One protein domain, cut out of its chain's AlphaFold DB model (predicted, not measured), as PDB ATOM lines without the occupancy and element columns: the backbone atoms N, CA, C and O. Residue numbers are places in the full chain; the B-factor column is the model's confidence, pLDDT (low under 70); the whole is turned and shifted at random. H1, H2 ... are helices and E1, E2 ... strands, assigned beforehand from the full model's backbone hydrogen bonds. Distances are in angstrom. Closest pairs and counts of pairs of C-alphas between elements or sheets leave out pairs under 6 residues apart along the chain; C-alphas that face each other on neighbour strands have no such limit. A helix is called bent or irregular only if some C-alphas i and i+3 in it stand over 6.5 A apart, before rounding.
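Overview. This is residues 4 to 97 of the 97 residues of an uncharacterized protein of Bacillus sp. M21 (UniProt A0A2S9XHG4). A small three-stranded sheet, E1, E5 and E2, has two long helices, H1 and H3, over one face, while H2 runs on past the sheet and meets H1 and H3 to make a helical end. At the opposite end of the long axis is the two-stranded hairpin E3 and E4. The printed part has 94 residues, with three named helices and five named strands in the order H1 E1 H2 H3 E2 E3 E4 E5; both sheets are antiparallel, E1 - E5 - E2 and E3 - E4, and the class is mixed, helices and strands. It is compact, with a radius of gyration of the C-alphas of 13.5 A, and elongated, spanning 44 by 25 by 20 A.

Along the chain. H1, residues 4 to 22, starts with C-alpha 4 at (162.832, 143.309, 181.242) and is 28.7 A long; it is neither bent nor irregular, but only just: C-alphas 19 and 22 are 6.3 A apart. E1 is residues 26 to 29, and H2 is residues 31 to 41, 15.0 A long. H3, residues 48 to 66, is 26.7 A long and starts with C-alpha 48 at (158.141, 157.667, 178.609). E2 is residues 71 to 73, E3 residues 78 to 82, 12.0 A, and E4 residues 85 to 89, 12.6 A. E5, residues 93 to 96, ends with C-alpha 96 at (149.729, 142.544, 156.641).

Arrangement. E5 is the inner strand, antiparallel to E1, with N 27 and O 95 at 2.9 A, and to E2, with N 72 and O 94 at 2.9 A. H1 and H3 lie on the same face of this sheet, in two layers, helices on one face. H1 is over E1 at a height over the sheet of 11.8 A, slantwise to the strands; H3 is over E2 at 10.8 A, along the strands. H1 and H3 touch, closest at the C-alphas of Val 9 and Ile 58, 5.6 A, at a steep tilt of 38 degrees, the same way. H2 touches H3, closest at the C-alphas of Ile 32 and Met 55, 7.5 A. H1 and H2 only just touch, with 3 pairs of C-alphas within 8 A, the closest those of Leu 8 and Met 38, 7.1 A. E1, H2 H3, E2 form a split strand-helix-strand unit, two strands running the same way with helices between them in the chain and E5 between them in the sheet; its crossover is right-handed. In the hairpin E3 and E4, N 80 and O 87 are 2.9 A apart. Every O i to N i+4 pair is within hydrogen-bond range in H2 and H3, and 13 of 15 in H1.

Size, cuts and confidence. The two C-alphas farthest apart, those of Pro 45 and Asp 84, are 44.6 A apart. The printed part has no cut and no long link. The mean pLDDT of the printed part is 94.2, and no printed residue is under 70.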
ATOM      1  N   GLU A   4     164.299 143.348 181.083       94.94
ATOM      2  CA  GLU A   4     162.832 143.309 181.242       94.94
ATOM      3  C   GLU A   4     162.088 143.964 180.065       94.94
ATOM      4  O   GLU A   4     161.114 143.419 179.559       94.94
ATOM      5  N   LEU A   5     162.607 145.082 179.549       97.00
ATOM      6  CA  LEU A   5     162.040 145.775 178.391       97.00
ATOM      7  C   LEU A   5     162.186 144.953 177.106       97.00
ATOM      8  O   LEU A   5     161.288 144.938 176.271       97.00
ATOM      9  N   MET A   6     163.309 144.245 176.950       97.00
ATOM     10  CA  MET A   6     163.509 143.349 175.812       97.00
ATOM     11  C   MET A   6     162.572 142.134 175.880       97.00
ATOM     12  O   MET A   6     162.034 141.737 174.854       97.00
ATOM     13  N   GLU A   7     162.330 141.580 177.070       96.31
ATOM     14  CA  GLU A   7     161.339 140.508 177.258       96.31
ATOM     15  C   GLU A   7     159.932 140.983 176.865       96.31
ATOM     16  O   GLU A   7     159.200 140.261 176.197       96.31
ATOM     17  N   LEU A   8     159.577 142.226 177.197       96.81
ATOM     18  CA  LEU A   8     158.310 142.861 176.819       96.81
ATOM     19  C   LEU A   8     158.160 142.982 175.292       96.81
ATOM     20  O   LEU A   8     157.148 142.568 174.727       96.81
ATOM     21  N   VAL A   9     159.213 143.457 174.617       98.00
ATOM     22  CA  VAL A   9     159.301 143.510 173.147       98.00
ATOM     23  C   VAL A   9     159.101 142.121 172.531       98.00
ATOM     24  O   VAL A   9     158.322 141.962 171.591       98.00
ATOM     25  N   GLU A  10     159.813 141.113 173.037       97.44
ATOM     26  CA  GLU A  10     159.734 139.742 172.527       97.44
ATOM     27  C   GLU A  10     158.341 139.145 172.740       97.44
ATOM     28  O   GLU A  10     157.782 138.554 171.816       97.44
ATOM     29  N   ASN A  11     157.752 139.350 173.919       97.00
ATOM     30  CA  ASN A  11     156.403 138.897 174.243       97.00
ATOM     31  C   ASN A  11     155.365 139.505 173.295       97.00
ATOM     32  O   ASN A  11     154.536 138.769 172.762       97.00
ATOM     33  N   TYR A  12     155.454 140.806 173.018       97.88
ATOM     34  CA  TYR A  12     154.544 141.479 172.094       97.88
ATOM     35  C   TYR A  12     154.673 140.927 170.663       97.88
ATOM     36  O   TYR A  12     153.689 140.529 170.038       97.88
ATOM     37  N   VAL A  13     155.900 140.819 170.138       97.31
ATOM     38  CA  VAL A  13     156.148 140.293 168.779       97.31
ATOM     39  C   VAL A  13     155.732 138.822 168.649       97.31
ATOM     40  O   VAL A  13     155.275 138.390 167.583       97.31
ATOM     41  N   ASN A  14     155.878 138.040 169.719       96.31
ATOM     42  CA  ASN A  14     155.407 136.661 169.771       96.31
ATOM     43  C   ASN A  14     153.880 136.593 169.785       96.31
ATOM     44  O   ASN A  14     153.319 135.802 169.028       96.31
ATOM     45  N   TRP A  15     153.213 137.445 170.567       95.88
ATOM     46  CA  TRP A  15     151.753 137.533 170.601       95.88
ATOM     47  C   TRP A  15     151.173 137.854 169.218       95.88
ATOM     48  O   TRP A  15     150.302 137.121 168.754       95.88
ATOM     49  N   ILE A  16     151.735 138.838 168.503       95.69
ATOM     50  CA  ILE A  16     151.392 139.115 167.094       95.69
ATOM     51  C   ILE A  16     151.582 137.869 166.222       95.69
ATOM     52  O   ILE A  16     150.745 137.556 165.379       95.69
ATOM     53  N   GLY A  17     152.682 137.138 166.426       94.06
ATOM     54  CA  GLY A  17     152.956 135.885 165.724       94.06
ATOM     55  C   GLY A  17     151.847 134.849 165.887       94.06
ATOM     56  O   GLY A  17     151.428 134.271 164.888       94.06
ATOM     57  N   VAL A  18     151.351 134.670 167.114       93.81
ATOM     58  CA  VAL A  18     150.246 133.750 167.429       93.81
ATOM     59  C   VAL A  18     148.957 134.169 166.720       93.81
ATOM     60  O   VAL A  18     148.267 133.315 166.177       93.81
ATOM     61  N   GLN A  19     148.657 135.471 166.635       91.50
ATOM     62  CA  GLN A  19     147.454 135.949 165.933       91.50
ATOM     63  C   GLN A  19     147.434 135.554 164.443       91.50
ATOM     64  O   GLN A  19     146.369 135.361 163.861       91.50
ATOM     65  N   PHE A  20     148.603 135.402 163.813       89.25
ATOM     66  CA  PHE A  20     148.709 134.959 162.419       89.25
ATOM     67  C   PHE A  20     148.552 133.442 162.219       89.25
ATOM     68  O   PHE A  20     148.421 133.007 161.071       89.25
ATOM     69  N   GLU A  21     148.564 132.627 163.280       87.56
ATOM     70  CA  GLU A  21     148.372 131.170 163.167       87.56
ATOM     71  C   GLU A  21     146.955 130.807 162.693       87.56
ATOM     72  O   GLU A  21     146.768 129.790 162.026       87.56
ATOM     73  N   ASP A  22     145.985 131.697 162.908       80.12
ATOM     74  CA  ASP A  22     144.591 131.533 162.486       80.12
ATOM     75  C   ASP A  22     144.348 131.822 160.985       80.12
ATOM     76  O   ASP A  22     143.204 131.946 160.549       80.12
ATOM     77  N   ASN A  23     145.407 131.915 160.163       78.62
ATOM     78  CA  ASN A  23     145.344 132.254 158.728       78.62
ATOM     79  C   ASN A  23     144.565 133.549 158.434       78.62
ATOM     80  O   ASN A  23     143.860 133.657 157.430       78.62
ATOM     81  N   VAL A  24     144.696 134.540 159.313       86.88
ATOM     82  CA  VAL A  24     144.145 135.877 159.082       86.88
ATOM     83  C   VAL A  24     144.996 136.649 158.073       86.88
ATOM     84  O   VAL A  24     146.220 136.514 158.032       86.88
ATOM     85  N   ASP A  25     144.336 137.491 157.282       87.62
ATOM     86  CA  ASP A  25     144.981 138.335 156.268       87.62
ATOM     87  C   ASP A  25     145.813 139.477 156.879       87.62
ATOM     88  O   ASP A  25     146.792 139.937 156.295       87.62
ATOM     89  N   PHE A  26     145.405 139.962 158.052       91.81
ATOM     90  CA  PHE A  26     146.088 141.029 158.774       91.81
ATOM     91  C   PHE A  26     145.786 140.963 160.272       91.81
ATOM     92  O   PHE A  26     144.715 140.515 160.690       91.81
ATOM     93  N   VAL A  27     146.721 141.475 161.065       95.00
ATOM     94  CA  VAL A  27     146.586 141.692 162.510       95.00
ATOM     95  C   VAL A  27     146.490 143.193 162.762       95.00
ATOM     96  O   VAL A  27     147.095 143.989 162.045       95.00
ATOM     97  N   ARG A  28     145.693 143.588 163.754       95.06
ATOM     98  CA  ARG A  28     145.487 144.988 164.132       95.06
ATOM     99  C   ARG A  28     145.518 145.127 165.643       95.06
ATOM    100  O   ARG A  28     145.025 144.233 166.327       95.06
ATOM    101  N   ASP A  29     146.083 146.222 166.122       97.00
ATOM    102  CA  ASP A  29     146.231 146.478 167.548       97.00
ATOM    103  C   ASP A  29     146.330 147.980 167.832       97.00
ATOM    104  O   ASP A  29     146.918 148.737 167.051       97.00
ATOM    105  N   ASP A  30     145.795 148.397 168.974       97.06
ATOM    106  CA  ASP A  30     146.072 149.713 169.546       97.06
ATOM    107  C   ASP A  30     147.323 149.592 170.417       97.06
ATOM    108  O   ASP A  30     147.290 149.595 171.642       97.06
ATOM    109  N   TYR A  31     148.446 149.382 169.726       95.50
ATOM    110  CA  TYR A  31     149.675 148.862 170.322       95.50
ATOM    111  C   TYR A  31     150.293 149.737 171.408       95.50
ATOM    112  O   TYR A  31     151.063 149.218 172.209       95.50
ATOM    113  N   ILE A  32     149.984 151.036 171.450       95.25
ATOM    114  CA  ILE A  32     150.425 151.902 172.546       95.25
ATOM    115  C   ILE A  32     149.752 151.442 173.840       95.25
ATOM    116  O   ILE A  32     150.460 151.102 174.784       95.25
ATOM    117  N   ASP A  33     148.423 151.341 173.839       95.69
ATOM    118  CA  ASP A  33     147.632 150.907 174.995       95.69
ATOM    119  C   ASP A  33     148.049 149.488 175.419       95.69
ATOM    120  O   ASP A  33     148.358 149.248 176.583       95.69
ATOM    121  N   SER A  34     148.195 148.569 174.457       96.50
ATOM    122  CA  SER A  34     148.660 147.199 174.723       96.50
ATOM    123  C   SER A  34     150.063 147.155 175.350       96.50
ATOM    124  O   SER A  34     150.333 146.324 176.217       96.50
ATOM    125  N   ILE A  35     150.985 148.033 174.938       96.44
ATOM    126  CA  ILE A  35     152.320 148.120 175.547       96.44
ATOM    127  C   ILE A  35     152.233 148.722 176.951       96.44
ATOM    128  O   ILE A  35     152.905 148.220 177.853       96.44
ATOM    129  N   GLU A  36     151.431 149.767 177.159       95.38
ATOM    130  CA  GLU A  36     151.222 150.371 178.481       95.38
ATOM    131  C   GLU A  36     150.649 149.350 179.479       95.38
ATOM    132  O   GLU A  36     151.193 149.209 180.580       95.38
ATOM    133  N   ASP A  37     149.663 148.555 179.057       96.00
ATOM    134  CA  ASP A  37     149.103 147.447 179.838       96.00
ATOM    135  C   ASP A  37     150.184 146.413 180.200       96.00
ATOM    136  O   ASP A  37     150.315 146.007 181.356       96.00
ATOM    137  N   MET A  38     151.036 146.023 179.245       95.62
ATOM    138  CA  MET A  38     152.133 145.082 179.507       95.62
ATOM    139  C   MET A  38     153.171 145.632 180.502       95.62
ATOM    140  O   MET A  38     153.738 144.862 181.285       95.62
ATOM    141  N   PHE A  39     153.443 146.942 180.496       96.19
ATOM    142  CA  PHE A  39     154.289 147.583 181.512       96.19
ATOM    143  C   PHE A  39     153.638 147.506 182.900       96.19
ATOM    144  O   PHE A  39     154.318 147.156 183.874       96.19
ATOM    145  N   GLU A  40     152.335 147.788 182.993       96.06
ATOM    146  CA  GLU A  40     151.573 147.703 184.241       96.06
ATOM    147  C   GLU A  40     151.556 146.270 184.795       96.06
ATOM    148  O   GLU A  40     151.907 146.047 185.961       96.06
ATOM    149  N   GLU A  41     151.237 145.280 183.958       95.38
ATOM    150  CA  GLU A  41     151.202 143.861 184.328       95.38
ATOM    151  C   GLU A  41     152.569 143.352 184.806       95.38
ATOM    152  O   GLU A  41     152.665 142.634 185.812       95.38
ATOM    153  N   ALA A  42     153.643 143.766 184.129       94.25
ATOM    154  CA  ALA A  42     155.015 143.442 184.508       94.25
ATOM    155  C   ALA A  42     155.504 144.219 185.745       94.25
ATOM    156  O   ALA A  42     156.590 143.933 186.257       94.25
ATOM    157  N   LYS A  43     154.710 145.172 186.259       95.56
ATOM    158  CA  LYS A  43     155.063 146.090 187.356       95.56
ATOM    159  C   LYS A  43     156.329 146.899 187.066       95.56
ATOM    160  O   LYS A  43     157.090 147.217 187.985       95.56
ATOM    161  N   ILE A  44     156.556 147.227 185.796       93.75
ATOM    162  CA  ILE A  44     157.664 148.076 185.363       93.75
ATOM    163  C   ILE A  44     157.199 149.532 185.481       93.75
ATOM    164  O   ILE A  44     156.114 149.867 185.007       93.75
ATOM    165  N   PRO A  45     157.978 150.422 186.122       93.31
ATOM    166  CA  PRO A  45     157.618 151.830 186.206       93.31
ATOM    167  C   PRO A  45     157.414 152.453 184.823       93.31
ATOM    168  O   PRO A  45     158.240 152.269 183.929       93.31
ATOM    169  N   TYR A  46     156.355 153.247 184.681       88.69
ATOM    170  CA  TYR A  46     156.110 154.029 183.476       88.69
ATOM    171  C   TYR A  46     157.201 155.093 183.312       88.69
ATOM    172  O   TYR A  46     157.279 156.049 184.090       88.69
ATOM    173  N   ILE A  47     158.049 154.925 182.299       94.19
ATOM    174  CA  ILE A  47     159.063 155.899 181.894       94.19
ATOM    175  C   ILE A  47     158.904 156.105 180.390       94.19
ATOM    176  O   ILE A  47     159.160 155.194 179.607       94.19
ATOM    177  N   GLU A  48     158.496 157.310 179.993       92.88
ATOM    178  CA  GLU A  48     158.141 157.667 178.609       92.88
ATOM    179  C   GLU A  48     159.242 157.307 177.591       92.88
ATOM    180  O   GLU A  48     158.969 156.702 176.553       92.88
ATOM    181  N   ASP A  49     160.507 157.579 177.929       95.25
ATOM    182  CA  ASP A  49     161.663 157.222 177.096       95.25
ATOM    183  C   ASP A  49     161.831 155.702 176.924       95.25
ATOM    184  O   ASP A  49     162.311 155.241 175.887       95.25
ATOM    185  N   GLU A  50     161.484 154.905 177.938       95.75
ATOM    186  CA  GLU A  50     161.592 153.442 177.879       95.75
ATOM    187  C   GLU A  50     160.456 152.837 177.057       95.75
ATOM    188  O   GLU A  50     160.697 151.927 176.266       95.75
ATOM    189  N   ILE A  51     159.248 153.388 177.177       95.06
ATOM    190  CA  ILE A  51     158.089 152.988 176.371       95.06
ATOM    191  C   ILE A  51     158.339 153.323 174.903       95.06
ATOM    192  O   ILE A  51     158.165 152.469 174.036       95.06
ATOM    193  N   SER A  52     158.861 154.519 174.622       95.25
ATOM    194  CA  SER A  52     159.268 154.924 173.271       95.25
ATOM    195  C   SER A  52     160.304 153.965 172.677       95.25
ATOM    196  O   SER A  52     160.135 153.488 171.555       95.25
ATOM    197  N   GLN A  53     161.327 153.586 173.451       96.50
ATOM    198  CA  GLN A  53     162.321 152.593 173.022       96.50
ATOM    199  C   GLN A  53     161.713 151.210 172.748       96.50
ATOM    200  O   GLN A  53     162.137 150.530 171.809       96.50
ATOM    201  N   VAL A  54     160.748 150.771 173.561       97.88
ATOM    202  CA  VAL A  54     160.036 149.500 173.361       97.88
ATOM    203  C   VAL A  54     159.204 149.550 172.079       97.88
ATOM    204  O   VAL A  54     159.339 148.654 171.245       97.88
ATOM    205  N   MET A  55     158.428 150.616 171.866       97.56
ATOM    206  CA  MET A  55     157.625 150.823 170.655       97.56
ATOM    207  C   MET A  55     158.484 150.812 169.388       97.56
ATOM    208  O   MET A  55     158.210 150.056 168.455       97.56
ATOM    209  N   GLU A  56     159.563 151.598 169.359       97.50
ATOM    210  CA  GLU A  56     160.492 151.638 168.223       97.50
ATOM    211  C   GLU A  56     161.076 150.256 167.922       97.50
ATOM    212  O   GLU A  56     161.185 149.845 166.762       97.50
ATOM    213  N   LYS A  57     161.432 149.508 168.973       98.44
ATOM    214  CA  LYS A  57     162.016 148.181 168.822       98.44
ATOM    215  C   LYS A  57     161.008 147.154 168.321       98.44
ATOM    216  O   LYS A  57     161.370 146.353 167.459       98.44
ATOM    217  N   ILE A  58     159.774 147.187 168.818       98.44
ATOM    218  CA  ILE A  58     158.676 146.347 168.328       98.44
ATOM    219  C   ILE A  58     158.489 146.579 166.833       98.44
ATOM    220  O   ILE A  58     158.599 145.630 166.059       98.44
ATOM    221  N   ILE A  59     158.324 147.832 166.402       98.31
ATOM    222  CA  ILE A  59     158.164 148.160 164.982       98.31
ATOM    223  C   ILE A  59     159.366 147.679 164.163       98.31
ATOM    224  O   ILE A  59     159.183 147.074 163.107       98.31
ATOM    225  N   GLN A  60     160.595 147.884 164.647       98.31
ATOM    226  CA  GLN A  60     161.795 147.400 163.965       98.31
ATOM    227  C   GLN A  60     161.757 145.878 163.750       98.31
ATOM    228  O   GLN A  60     162.057 145.405 162.652       98.31
ATOM    229  N   LEU A  61     161.412 145.106 164.782       98.12
ATOM    230  CA  LEU A  61     161.367 143.645 164.700       98.12
ATOM    231  C   LEU A  61     160.214 143.156 163.823       98.12
ATOM    232  O   LEU A  61     160.394 142.214 163.054       98.12
ATOM    233  N   LEU A  62     159.056 143.814 163.883       97.69
ATOM    234  CA  LEU A  62     157.928 143.516 163.007       97.69
ATOM    235  C   LEU A  62     158.296 143.763 161.540       97.69
ATOM    236  O   LEU A  62     158.092 142.873 160.718       97.69
ATOM    237  N   LYS A  63     158.938 144.895 161.217       97.69
ATOM    238  CA  LYS A  63     159.445 145.177 159.860       97.69
ATOM    239  C   LYS A  63     160.449 144.123 159.392       97.69
ATOM    240  O   LYS A  63     160.397 143.694 158.246       97.69
ATOM    241  N   GLN A  64     161.346 143.673 160.271       97.25
ATOM    242  CA  GLN A  64     162.303 142.606 159.945       97.25
ATOM    243  C   GLN A  64     161.622 141.256 159.693       97.25
ATOM    244  O   GLN A  64     162.090 140.486 158.858       97.25
ATOM    245  N   LYS A  65     160.540 140.958 160.421       95.69
ATOM    246  CA  LYS A  65     159.844 139.668 160.370       95.69
ATOM    247  C   LYS A  65     158.830 139.577 159.227       95.69
ATOM    248  O   LYS A  65     158.757 138.535 158.582       95.69
ATOM    249  N   TYR A  66     158.063 140.638 158.991       94.62
ATOM    250  CA  TYR A  66     156.945 140.660 158.040       94.62
ATOM    251  C   TYR A  66     157.218 141.508 156.791       94.62
ATOM    252  O   TYR A  66     156.470 141.407 155.827       94.62
ATOM    253  N   GLY A  67     158.303 142.287 156.762       95.69
ATOM    254  CA  GLY A  67     158.636 143.208 155.670       95.69
ATOM    255  C   GLY A  67     158.181 144.638 155.962       95.69
ATOM    256  O   GLY A  67     157.158 144.857 156.600       95.69
ATOM    257  N   GLU A  68     158.953 145.629 155.514       95.62
ATOM    258  CA  GLU A  68     158.702 147.040 155.841       95.62
ATOM    259  C   GLU A  68     157.391 147.578 155.254       95.62
ATOM    260  O   GLU A  68     156.665 148.279 155.955       95.62
ATOM    261  N   ASP A  69     157.053 147.177 154.027       94.50
ATOM    262  CA  ASP A  69     155.821 147.591 153.341       94.50
ATOM    263  C   ASP A  69     154.545 147.016 153.981       94.50
ATOM    264  O   ASP A  69     153.445 147.483 153.690       94.50
ATOM    265  N   ASN A  70     154.697 146.025 154.865       94.88
ATOM    266  CA  ASN A  70     153.606 145.318 155.528       94.88
ATOM    267  C   ASN A  70     153.299 145.842 156.940       94.88
ATOM    268  O   ASN A  70     152.428 145.299 157.622       94.88
ATOM    269  N   ILE A  71     154.029 146.857 157.417       97.19
ATOM    270  CA  ILE A  71     153.837 147.443 158.749       97.19
ATOM    271  C   ILE A  71     153.290 148.864 158.613       97.19
ATOM    272  O   ILE A  71     154.011 149.783 158.222       97.19
ATOM    273  N   HIS A  72     152.038 149.068 159.016       96.50
ATOM    274  CA  HIS A  72     151.373 150.369 159.002       96.50
ATOM    275  C   HIS A  72     151.156 150.847 160.440       96.50
ATOM    276  O   HIS A  72     150.479 150.179 161.219       96.50
ATOM    277  N   TYR A  73     151.771 151.969 160.819       96.69
ATOM    278  CA  TYR A  73     151.763 152.477 162.194       96.69
ATOM    279  C   TYR A  73     151.918 154.003 162.246       96.69
ATOM    280  O   TYR A  73     152.253 154.634 161.243       96.69
ATOM    281  N   GLY A  74     151.688 154.602 163.417       93.44
ATOM    282  CA  GLY A  74     151.899 156.041 163.652       93.44
ATOM    283  C   GLY A  74     150.718 156.939 163.263       93.44
ATOM    284  O   GLY A  74     150.852 158.162 163.243       93.44
ATOM    285  N   ALA A  75     149.565 156.344 162.969       94.81
ATOM    286  CA  ALA A  75     148.299 157.026 162.731       94.81
ATOM    287  C   ALA A  75     147.166 156.208 163.372       94.81
ATOM    288  O   ALA A  75     147.325 154.998 163.510       94.81
ATOM    289  N   PRO A  76     146.035 156.827 163.753       94.88
ATOM    290  CA  PRO A  76     144.897 156.111 164.345       94.88
ATOM    291  C   PRO A  76     144.186 155.172 163.356       94.88
ATOM    292  O   PRO A  76     143.378 154.342 163.762       94.88
ATOM    293  N   GLU A  77     144.456 155.319 162.060       96.31
ATOM    294  CA  GLU A  77     143.899 154.489 160.999       96.31
ATOM    295  C   GLU A  77     144.855 154.399 159.809       96.31
ATOM    296  O   GLU A  77     145.653 155.307 159.562       96.31
ATOM    297  N   HIS A  78     144.721 153.320 159.036       96.19
ATOM    298  CA  HIS A  78     145.540 153.049 157.856       96.19
ATOM    299  C   HIS A  78     144.674 152.558 156.704       96.19
ATOM    300  O   HIS A  78     143.800 151.710 156.887       96.19
ATOM    301  N   THR A  79     144.926 153.070 155.500       94.94
ATOM    302  CA  THR A  79     144.311 152.550 154.274       94.94
ATOM    303  C   THR A  79     145.303 151.639 153.570       94.94
ATOM    304  O   THR A  79     146.359 152.096 153.139       94.94
ATOM    305  N   ILE A  80     144.949 150.362 153.447       91.19
ATOM    306  CA  ILE A  80     145.791 149.322 152.852       91.19
ATOM    307  C   ILE A  80     145.121 148.730 151.612       91.19
ATOM    308  O   ILE A  80     143.893 148.735 151.494       91.19
ATOM    309  N   SER A  81     145.929 148.215 150.685       87.25
ATOM    310  CA  SER A  81     145.435 147.437 149.550       87.25
ATOM    311  C   SER A  81     145.317 145.973 149.955       87.25
ATOM    312  O   SER A  81     146.314 145.356 150.313       87.25
ATOM    313  N   HIS A  82     144.115 145.413 149.866       81.69
ATOM    314  CA  HIS A  82     143.843 144.007 150.149       81.69
ATOM    315  C   HIS A  82     142.912 143.433 149.082       81.69
ATOM    316  O   HIS A  82     141.816 143.956 148.886       81.69
ATOM    317  N   ASN A  83     143.331 142.372 148.385       82.44
ATOM    318  CA  ASN A  83     142.569 141.755 147.285       82.44
ATOM    319  C   ASN A  83     142.076 142.770 146.227       82.44
ATOM    320  O   ASN A  83     140.891 142.802 145.892       82.44
ATOM    321  N   ASP A  84     142.979 143.632 145.745       85.50
ATOM    322  CA  ASP A  84     142.712 144.709 144.772       85.50
ATOM    323  C   ASP A  84     141.677 145.762 145.223       85.50
ATOM    324  O   ASP A  84     141.190 146.563 144.420       85.50
ATOM    325  N   GLN A  85     141.347 145.798 146.516       88.56
ATOM    326  CA  GLN A  85     140.470 146.799 147.116       88.56
ATOM    327  C   GLN A  85     141.214 147.602 148.178       88.56
ATOM    328  O   GLN A  85     141.991 147.065 148.964       88.56
ATOM    329  N   LEU A  86     140.937 148.904 148.238       91.88
ATOM    330  CA  LEU A  86     141.404 149.739 149.338       91.88
ATOM    331  C   LEU A  86     140.473 149.567 150.535       91.88
ATOM    332  O   LEU A  86     139.257 149.733 150.416       91.88
ATOM    333  N   LYS A  87     141.052 149.264 151.694       92.00
ATOM    334  CA  LYS A  87     140.331 149.119 152.957       92.00
ATOM    335  C   LYS A  87     140.983 149.983 154.025       92.00
ATOM    336  O   LYS A  87     142.184 149.880 154.254       92.00
ATOM    337  N   THR A  88     140.178 150.797 154.697       94.75
ATOM    338  CA  THR A  88     140.604 151.558 155.875       94.75
ATOM    339  C   THR A  88     140.369 150.731 157.133       94.75
ATOM    340  O   THR A  88     139.280 150.185 157.334       94.75
ATOM    341  N   ILE A  89     141.399 150.614 157.964       94.62
ATOM    342  CA  ILE A  89     141.378 149.912 159.246       94.62
ATOM    343  C   ILE A  89     141.687 150.936 160.336       94.62
ATOM    344  O   ILE A  89     142.699 151.627 160.262       94.62
ATOM    345  N   TYR A  90     140.806 151.022 161.330       95.38
ATOM    346  CA  TYR A  90     140.876 151.982 162.432       95.38
ATOM    347  C   TYR A  90     141.620 151.371 163.623       95.38
ATOM    348  O   TYR A  90     140.984 150.918 164.571       95.38
ATOM    349  N   ASN A  91     142.945 151.293 163.523       96.25
ATOM    350  CA  ASN A  91     143.839 150.871 164.598       96.25
ATOM    351  C   ASN A  91     145.199 151.550 164.456       96.25
ATOM    352  O   ASN A  91     145.635 151.847 163.340       96.25
ATOM    353  N   GLN A  92     145.886 151.737 165.582       97.06
ATOM    354  CA  GLN A  92     147.198 152.389 165.609       97.06
ATOM    355  C   GLN A  92     148.287 151.595 164.878       97.06
ATOM    356  O   GLN A  92     149.186 152.197 164.285       97.06
ATOM    357  N   LEU A  93     148.195 150.263 164.910       97.75
ATOM    358  CA  LEU A  93     149.079 149.328 164.227       97.75
ATOM    359  C   LEU A  93     148.259 148.345 163.389       97.75
ATOM    360  O   LEU A  93     147.318 147.716 163.874       97.75
ATOM    361  N   VAL A  94     148.658 148.180 162.130       97.19
ATOM    362  CA  VAL A  94     148.137 147.162 161.215       97.19
ATOM    363  C   VAL A  94     149.314 146.450 160.562       97.19
ATOM    364  O   VAL A  94     150.236 147.089 160.055       97.19
ATOM    365  N   ILE A  95     149.273 145.120 160.570       96.19
ATOM    366  CA  ILE A  95     150.316 144.252 160.022       96.19
ATOM    367  C   ILE A  95     149.679 143.344 158.982       96.19
ATOM    368  O   ILE A  95     148.752 142.598 159.307       96.19
ATOM    369  N   THR A  96     150.177 143.391 157.753       93.12
ATOM    370  CA  THR A  96     149.729 142.544 156.641       93.12
ATOM    371  C   THR A  96     150.718 141.408 156.379       93.12
ATOM    372  O   THR A  96     151.852 141.426 156.865       93.12
ATOM    373  N   LYS A  97     150.280 140.387 155.640       79.44
ATOM    374  CA  LYS A  97     151.098 139.238 155.240       79.44
ATOM    375  C   LYS A  97     151.181 139.114 153.725       79.44
ATOM    376  O   LYS A  97     150.164 139.408 153.061       79.44
TER     377      LYS A  97